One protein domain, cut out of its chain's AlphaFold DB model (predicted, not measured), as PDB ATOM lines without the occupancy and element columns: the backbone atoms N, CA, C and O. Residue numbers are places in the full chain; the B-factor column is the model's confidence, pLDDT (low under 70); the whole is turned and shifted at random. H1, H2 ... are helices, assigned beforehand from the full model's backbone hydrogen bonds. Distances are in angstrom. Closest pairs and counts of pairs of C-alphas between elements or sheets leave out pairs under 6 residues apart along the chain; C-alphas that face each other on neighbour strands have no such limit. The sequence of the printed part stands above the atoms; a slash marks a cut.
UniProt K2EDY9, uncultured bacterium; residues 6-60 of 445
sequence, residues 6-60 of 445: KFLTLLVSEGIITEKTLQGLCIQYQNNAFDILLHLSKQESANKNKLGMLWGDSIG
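Overview. This is residues 6 to 60 of the 445 residues of a protein of uncultured bacterium (UniProt K2EDY9). Four short helices are arranged round a small core: H4, the longest, covers one side of H1 and H3, and H2 spans the opposite side, from near the end of H1 toward H3. H3 and H4 fold back on each other as a helical hairpin, nearly side by side, while H1 crosses H4 at a steeper angle. The printed part has 55 residues with four named helices, in the order H1, H2, H3, H4, and no named strand; its class is all helix, and the helix packing is mostly crossed. The whole is compact and rounded, with a radius of gyration of the C-alphas of 10.1 A and spans of 25 by 25 by 18 A.

Along the chain. Find C-alpha 48 at (30.378, 14.785, 34.530); from there H4, residues 48 to 59, runs 16.8 A to C-alpha 59 at (45.866, 20.873, 31.966). Before it, H3 takes residues 33 to 41 and is 12.2 A long. H2 takes residues 19 to 28 and is 14.2 A long. Look to the first printed residue for H1, residues 6 to 13, which begins at C-alpha 6 at (43.401, 26.536, 37.527) and is 10.4 A long.

Arrangement. Begin at H4, which touches H3 at a shallow tilt of 16 degrees, opposite ways; their closest C-alphas, those of Ser 41 and Lys 48, are 5.1 A apart. H4 also touches H1, with residues 54 to 58 alone, at a steep tilt of 49 degrees, opposite ways; look at Phe 7 and Ser 58, whose C-alphas are the closest at 5.2 A. H1 and H3 are close but not clearly touching, the closest C-alphas being those of Leu 8 and Ala 33 at 6.8 A. H2 and H3 only just touch, with 3 pairs of C-alphas within 8 A, the closest being those of Leu 25 and Ile 36 at 6.6 A; their steep tilt of 69 degrees is only just short of about perpendicular. H1 and H2, also a helical hairpin, only just touch, again with 3 pairs of C-alphas within 8 A, the closest being those of Val 12 and Glu 19 at 6.3 A. H2 and H4 are apart. In H2, H3 and H4 every O i to N i+4 pair is within hydrogen-bond range; in H1 it is 3 of 4.

Size, cuts and confidence. Look to Lys 20 and Gly 60 for the two C-alphas farthest apart, 26.8 A. The printed part has no cut. The links H1 to H2 and H2 to H3 are tight, and the link H3 to H4 is short. The mean pLDDT of the printed part is 85.7, and you will find values under 70 at residues 44 to 46 and residue 60.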
ATOM      1  N   LYS A   6      44.157  26.118  38.714       86.31
ATOM      2  CA  LYS A   6      43.401  26.536  37.527       86.31
ATOM      3  C   LYS A   6      42.045  25.837  37.450       86.31
ATOM      4  O   LYS A   6      41.036  26.514  37.281       86.31
ATOM      5  N   PHE A   7      41.999  24.519  37.642       91.38
ATOM      6  CA  PHE A   7      40.739  23.775  37.721       91.38
ATOM      7  C   PHE A   7      39.843  24.279  38.859       91.38
ATOM      8  O   PHE A   7      38.658  24.523  38.649       91.38
ATOM      9  N   LEU A   8      40.409  24.507  40.050       91.12
ATOM     10  CA  LEU A   8      39.640  24.996  41.199       91.12
ATOM     11  C   LEU A   8      39.030  26.385  40.944       91.12
ATOM     12  O   LEU A   8      37.879  26.624  41.302       91.12
ATOM     13  N   THR A   9      39.763  27.283  40.276       89.12
ATOM     14  CA  THR A   9      39.226  28.579  39.828       89.12
ATOM     15  C   THR A   9      38.107  28.404  38.800       89.12
ATOM     16  O   THR A   9      37.077  29.067  38.919       89.12
ATOM     17  N   LEU A  10      38.272  27.492  37.833       83.56
ATOM     18  CA  LEU A  10      37.265  27.212  36.803       83.56
ATOM     19  C   LEU A  10      35.944  26.705  37.395       83.56
ATOM     20  O   LEU A  10      34.877  27.122  36.952       83.56
ATOM     21  N   LEU A  11      35.999  25.860  38.428       89.12
ATOM     22  CA  LEU A  11      34.802  25.368  39.117       89.12
ATOM     23  C   LEU A  11      33.943  26.506  39.694       89.12
ATOM     24  O   LEU A  11      32.715  26.426  39.660       89.12
ATOM     25  N   VAL A  12      34.574  27.567  40.205       89.31
ATOM     26  CA  VAL A  12      33.866  28.731  40.760       89.31
ATOM     27  C   VAL A  12      33.405  29.673  39.653       89.31
ATOM     28  O   VAL A  12      32.249  30.092  39.652       89.31
ATOM     29  N   SER A  13      34.276  29.995  38.689       85.69
ATOM     30  CA  SER A  13      33.948  30.957  37.628       85.69
ATOM     31  C   SER A  13      32.831  30.472  36.706       85.69
ATOM     32  O   SER A  13      32.062  31.281  36.198       85.69
ATOM     33  N   GLU A  14      32.732  29.158  36.507       83.44
ATOM     34  CA  GLU A  14      31.684  28.519  35.704       83.44
ATOM     35  C   GLU A  14      30.429  28.187  36.530       83.44
ATOM     36  O   GLU A  14      29.508  27.549  36.023       83.44
ATOM     37  N   GLY A  15      30.384  28.603  37.801       84.81
ATOM     38  CA  GLY A  15      29.226  28.428  38.677       84.81
ATOM     39  C   GLY A  15      28.933  26.977  39.065       84.81
ATOM     40  O   GLY A  15      27.811  26.684  39.470       84.81
ATOM     41  N   ILE A  16      29.911  26.069  38.950       87.31
ATOM     42  CA  ILE A  16      29.748  24.654  39.319       87.31
ATOM     43  C   ILE A  16      29.634  24.508  40.838       87.31
ATOM     44  O   ILE A  16      28.794  23.758  41.328       87.31
ATOM     45  N   ILE A  17      30.461  25.242  41.588       88.81
ATOM     46  CA  ILE A  17      30.414  25.313  43.055       88.81
ATOM     47  C   ILE A  17      30.653  26.747  43.535       88.81
ATOM     48  O   ILE A  17      31.249  27.568  42.842       88.81
ATOM     49  N   THR A  18      30.226  27.052  44.759       92.19
ATOM     50  CA  THR A  18      30.520  28.344  45.401       92.19
ATOM     51  C   THR A  18      31.913  28.356  46.031       92.19
ATOM     52  O   THR A  18      32.429  27.306  46.415       92.19
ATOM     53  N   GLU A  19      32.500  29.540  46.241       91.62
ATOM     54  CA  GLU A  19      33.789  29.680  46.948       91.62
ATOM     55  C   GLU A  19      33.777  29.024  48.335       91.62
ATOM     56  O   GLU A  19      34.732  28.352  48.719       91.62
ATOM     57  N   LYS A  20      32.665  29.153  49.071       92.62
ATOM     58  CA  LYS A  20      32.483  28.505  50.378       92.62
ATOM     59  C   LYS A  20      32.543  26.978  50.270       92.62
ATOM     60  O   LYS A  20      33.143  26.323  51.119       92.62
ATOM     61  N   THR A  21      31.926  26.417  49.231       91.69
ATOM     62  CA  THR A  21      31.951  24.969  48.971       91.69
ATOM     63  C   THR A  21      33.359  24.520  48.596       91.69
ATOM     64  O   THR A  21      33.850  23.533  49.141       91.69
ATOM     65  N   LEU A  22      34.042  25.283  47.737       91.81
ATOM     66  CA  LEU A  22      35.424  25.016  47.349       91.81
ATOM     67  C   LEU A  22      36.364  24.997  48.564       91.81
ATOM     68  O   LEU A  22      37.153  24.067  48.694       91.81
ATOM     69  N   GLN A  23      36.255  25.960  49.484       90.88
ATOM     70  CA  GLN A  23      37.069  25.985  50.709       90.88
ATOM     71  C   GLN A  23      36.876  24.724  51.563       90.88
ATOM     72  O   GLN A  23      37.858  24.140  52.022       90.88
ATOM     73  N   GLY A  24      35.628  24.276  51.740       92.38
ATOM     74  CA  GLY A  24      35.323  23.039  52.464       92.38
ATOM     75  C   GLY A  24      35.938  21.804  51.801       92.38
ATOM     76  O   GLY A  24      36.575  20.995  52.475       92.38
ATOM     77  N   LEU A  25      35.822  21.701  50.473       92.44
ATOM     78  CA  LEU A  25      36.406  20.608  49.690       92.44
ATOM     79  C   LEU A  25      37.941  20.629  49.728       92.44
ATOM     80  O   LEU A  25      38.559  19.583  49.903       92.44
ATOM     81  N   CYS A  26      38.574  21.800  49.644       91.25
ATOM     82  CA  CYS A  26      40.029  21.927  49.756       91.25
ATOM     83  C   CYS A  26      40.556  21.452  51.117       91.25
ATOM     84  O   CYS A  26      41.607  20.816  51.166       91.25
ATOM     85  N   ILE A  27      39.828  21.711  52.209       91.25
ATOM     86  CA  ILE A  27      40.177  21.186  53.538       91.25
ATOM     87  C   ILE A  27      40.000  19.666  53.567       91.25
ATOM     88  O   ILE A  27      40.920  18.948  53.958       91.25
ATOM     89  N   GLN A  28      38.838  19.176  53.126       93.50
ATOM     90  CA  GLN A  28      38.497  17.753  53.151       93.50
ATOM     91  C   GLN A  28      39.484  16.898  52.345       93.50
ATOM     92  O   GLN A  28      39.901  15.840  52.810       93.50
ATOM     93  N   TYR A  29      39.874  17.368  51.161       92.62
ATOM     94  CA  TYR A  29      40.741  16.648  50.228       92.62
ATOM     95  C   TYR A  29      42.191  17.148  50.245       92.62
ATOM     96  O   TYR A  29      42.952  16.855  49.325       92.62
ATOM     97  N   GLN A  30      42.594  17.909  51.270       90.81
ATOM     98  CA  GLN A  30      43.969  18.401  51.451       90.81
ATOM     99  C   GLN A  30      44.548  19.077  50.190       90.81
ATOM    100  O   GLN A  30      45.691  18.839  49.806       90.81
ATOM    101  N   ASN A  31      43.744  19.911  49.524       85.94
ATOM    102  CA  ASN A  31      44.052  20.583  48.253       85.94
ATOM    103  C   ASN A  31      44.343  19.653  47.055       85.94
ATOM    104  O   ASN A  31      44.853  20.118  46.033       85.94
ATOM    105  N   ASN A  32      44.002  18.363  47.126       91.75
ATOM    106  CA  ASN A  32      44.080  17.476  45.970       91.75
ATOM    107  C   ASN A  32      42.919  17.754  45.008       91.75
ATOM    108  O   ASN A  32      41.793  17.295  45.199       91.75
ATOM    109  N   ALA A  33      43.206  18.507  43.951       91.38
ATOM    110  CA  ALA A  33      42.204  18.926  42.982       91.38
ATOM    111  C   ALA A  33      41.595  17.747  42.205       91.38
ATOM    112  O   ALA A  33      40.436  17.823  41.800       91.38
ATOM    113  N   PHE A  34      42.347  16.656  42.030       92.62
ATOM    114  CA  PHE A  34      41.846  15.464  41.351       92.62
ATOM    115  C   PHE A  34      40.835  14.700  42.213       92.62
ATOM    116  O   PHE A  34      39.782  14.312  41.720       92.62
ATOM    117  N   ASP A  35      41.082  14.569  43.519       92.94
ATOM    118  CA  ASP A  35      40.116  13.933  44.428       92.94
ATOM    119  C   ASP A  35      38.823  14.757  44.522       92.94
ATOM    120  O   ASP A  35      37.724  14.202  44.557       92.94
ATOM    121  N   ILE A  36      38.941  16.091  44.480       93.31
ATOM    122  CA  ILE A  36      37.794  17.004  44.395       93.31
ATOM    123  C   ILE A  36      37.016  16.780  43.091       93.31
ATOM    124  O   ILE A  36      35.789  16.672  43.133       93.31
ATOM    125  N   LEU A  37      37.699  16.674  41.945       94.06
ATOM    126  CA  LEU A  37      37.069  16.345  40.662       94.06
ATOM    127  C   LEU A  37      36.290  15.026  40.751       94.06
ATOM    128  O   LEU A  37      35.118  14.985  40.374       94.06
ATOM    129  N   LEU A  38      36.925  13.963  41.254       92.12
ATOM    130  CA  LEU A  38      36.301  12.646  41.371       92.12
ATOM    131  C   LEU A  38      35.085  12.687  42.300       92.12
ATOM    132  O   LEU A  38      34.039  12.138  41.957       92.12
ATOM    133  N   HIS A  39      35.183  13.387  43.432       92.38
ATOM    134  CA  HIS A  39      34.056  13.578  44.340       92.38
ATOM    135  C   HIS A  39      32.874  14.271  43.655       92.38
ATOM    136  O   HIS A  39      31.748  13.783  43.739       92.38
ATOM    137  N   LEU A  40      33.127  15.378  42.953       92.00
ATOM    138  CA  LEU A  40      32.084  16.125  42.250       92.00
ATOM    139  C   LEU A  40      31.467  15.300  41.117       92.00
ATOM    140  O   LEU A  40      30.255  15.326  40.951       92.00
ATOM    141  N   SER A  41      32.270  14.520  40.390       90.12
ATOM    142  CA  SER A  41      31.788  13.677  39.284       90.12
ATOM    143  C   SER A  41      30.789  12.595  39.712       90.12
ATOM    144  O   SER A  41      30.046  12.091  38.873       90.12
ATOM    145  N   LYS A  42      30.756  12.258  41.009       86.88
ATOM    146  CA  LYS A  42      29.868  11.246  41.604       86.88
ATOM    147  C   LYS A  42      28.568  11.831  42.169       86.88
ATOM    148  O   LYS A  42      27.734  11.074  42.655       86.88
ATOM    149  N   GLN A  43      28.383  13.152  42.138       84.56
ATOM    150  CA  GLN A  43      27.159  13.797  42.620       84.56
ATOM    151  C   GLN A  43      26.110  13.915  41.504       84.56
ATOM    152  O   GLN A  43      26.430  14.347  40.401       84.56
ATOM    153  N   GLU A  44      24.842  13.614  41.804       61.47
ATOM    154  CA  GLU A  44      23.734  13.642  40.826       61.47
ATOM    155  C   GLU A  44      23.519  15.014  40.162       61.47
ATOM    156  O   GLU A  44      23.055  15.096  39.028       61.47
ATOM    157  N   SER A  45      23.871  16.107  40.845       58.25
ATOM    158  CA  SER A  45      23.726  17.472  40.327       58.25
ATOM    159  C   SER A  45      24.859  17.914  39.398       58.25
ATOM    160  O   SER A  45      24.777  18.991  38.804       58.25
ATOM    161  N   ALA A  46      25.939  17.138  39.290       60.09
ATOM    162  CA  ALA A  46      27.126  17.532  38.548       60.09
ATOM    163  C   ALA A  46      27.129  16.947  37.131       60.09
ATOM    164  O   ALA A  46      27.048  15.741  36.917       60.09
ATOM    165  N   ASN A  47      27.292  17.811  36.127       78.38
ATOM    166  CA  ASN A  47      27.489  17.364  34.754       78.38
ATOM    167  C   ASN A  47      28.927  16.829  34.591       78.38
ATOM    168  O   ASN A  47      29.864  17.607  34.399       78.38
ATOM    169  N   LYS A  48      29.093  15.499  34.667       82.81
ATOM    170  CA  LYS A  48      30.378  14.785  34.530       82.81
ATOM    171  C   LYS A  48      31.155  15.188  33.269       82.81
ATOM    172  O   LYS A  48      32.356  15.426  33.351       82.81
ATOM    173  N   ASN A  49      30.468  15.391  32.143       79.56
ATOM    174  CA  ASN A  49      31.094  15.861  30.903       79.56
ATOM    175  C   ASN A  49      31.637  17.287  31.034       79.56
ATOM    176  O   ASN A  49      32.768  17.555  30.638       79.56
ATOM    177  N   LYS A  50      30.876  18.199  31.649       81.81
ATOM    178  CA  LYS A  50      31.356  19.563  31.915       81.81
ATOM    179  C   LYS A  50      32.557  19.554  32.866       81.81
ATOM    180  O   LYS A  50      33.512  20.279  32.618       81.81
ATOM    181  N   LEU A  51      32.544  18.723  33.911       88.81
ATOM    182  CA  LEU A  51      33.677  18.566  34.830       88.81
ATOM    183  C   LEU A  51      34.928  18.022  34.127       88.81
ATOM    184  O   LEU A  51      36.014  18.558  34.332       88.81
ATOM    185  N   GLY A  52      34.764  17.006  33.277       81.31
ATOM    186  CA  GLY A  52      35.840  16.448  32.462       81.31
ATOM    187  C   GLY A  52      36.449  17.491  31.527       81.31
ATOM    188  O   GLY A  52      37.667  17.645  31.501       81.31
ATOM    189  N   MET A  53      35.612  18.278  30.841       79.50
ATOM    190  CA  MET A  53      36.063  19.396  30.002       79.50
ATOM    191  C   MET A  53      36.851  20.438  30.805       79.50
ATOM    192  O   MET A  53      37.955  20.787  30.407       79.50
ATOM    193  N   LEU A  54      36.339  20.885  31.961       80.62
ATOM    194  CA  LEU A  54      37.040  21.868  32.801       80.62
ATOM    195  C   LEU A  54      38.378  21.338  33.328       80.62
ATOM    196  O   LEU A  54      39.346  22.096  33.431       80.62
ATOM    197  N   TRP A  55      38.448  20.046  33.660       84.38
ATOM    198  CA  TRP A  55      39.705  19.406  34.033       84.38
ATOM    199  C   TRP A  55      40.677  19.377  32.854       84.38
ATOM    200  O   TRP A  55      41.804  19.848  32.988       84.38
ATOM    201  N   GLY A  56      40.229  18.920  31.686       72.81
ATOM    202  CA  GLY A  56      41.026  18.917  30.463       72.81
ATOM    203  C   GLY A  56      41.575  20.302  30.100       72.81
ATOM    204  O   GLY A  56      42.784  20.473  29.932       72.81
ATOM    205  N   ASP A  57      40.716  21.323  30.109       74.88
ATOM    206  CA  ASP A  57      41.072  22.724  29.842       74.88
ATOM    207  C   ASP A  57      42.109  23.265  30.839       74.88
ATOM    208  O   ASP A  57      42.969  24.090  30.500       74.88
ATOM    209  N   SER A  58      42.052  22.805  32.091       79.75
ATOM    210  CA  SER A  58      43.005  23.219  33.117       79.75
ATOM    211  C   SER A  58      44.425  22.712  32.843       79.75
ATOM    212  O   SER A  58      45.368  23.462  33.090       79.75
ATOM    213  N   ILE A  59      44.572  21.527  32.240       77.19
ATOM    214  CA  ILE A  59      45.866  20.873  31.966       77.19
ATOM    215  C   ILE A  59      46.260  20.864  30.477       77.19
ATOM    216  O   ILE A  59      47.321  20.363  30.124       77.19
ATOM    217  N   GLY A  60      45.430  21.425  29.593       66.19
ATOM    218  CA  GLY A  60      45.707  21.493  28.153       66.19
ATOM    219  C   GLY A  60      45.524  20.164  27.410       66.19
ATOM    220  O   GLY A  60      46.142  19.965  26.367       66.19
TER     221      GLY A  60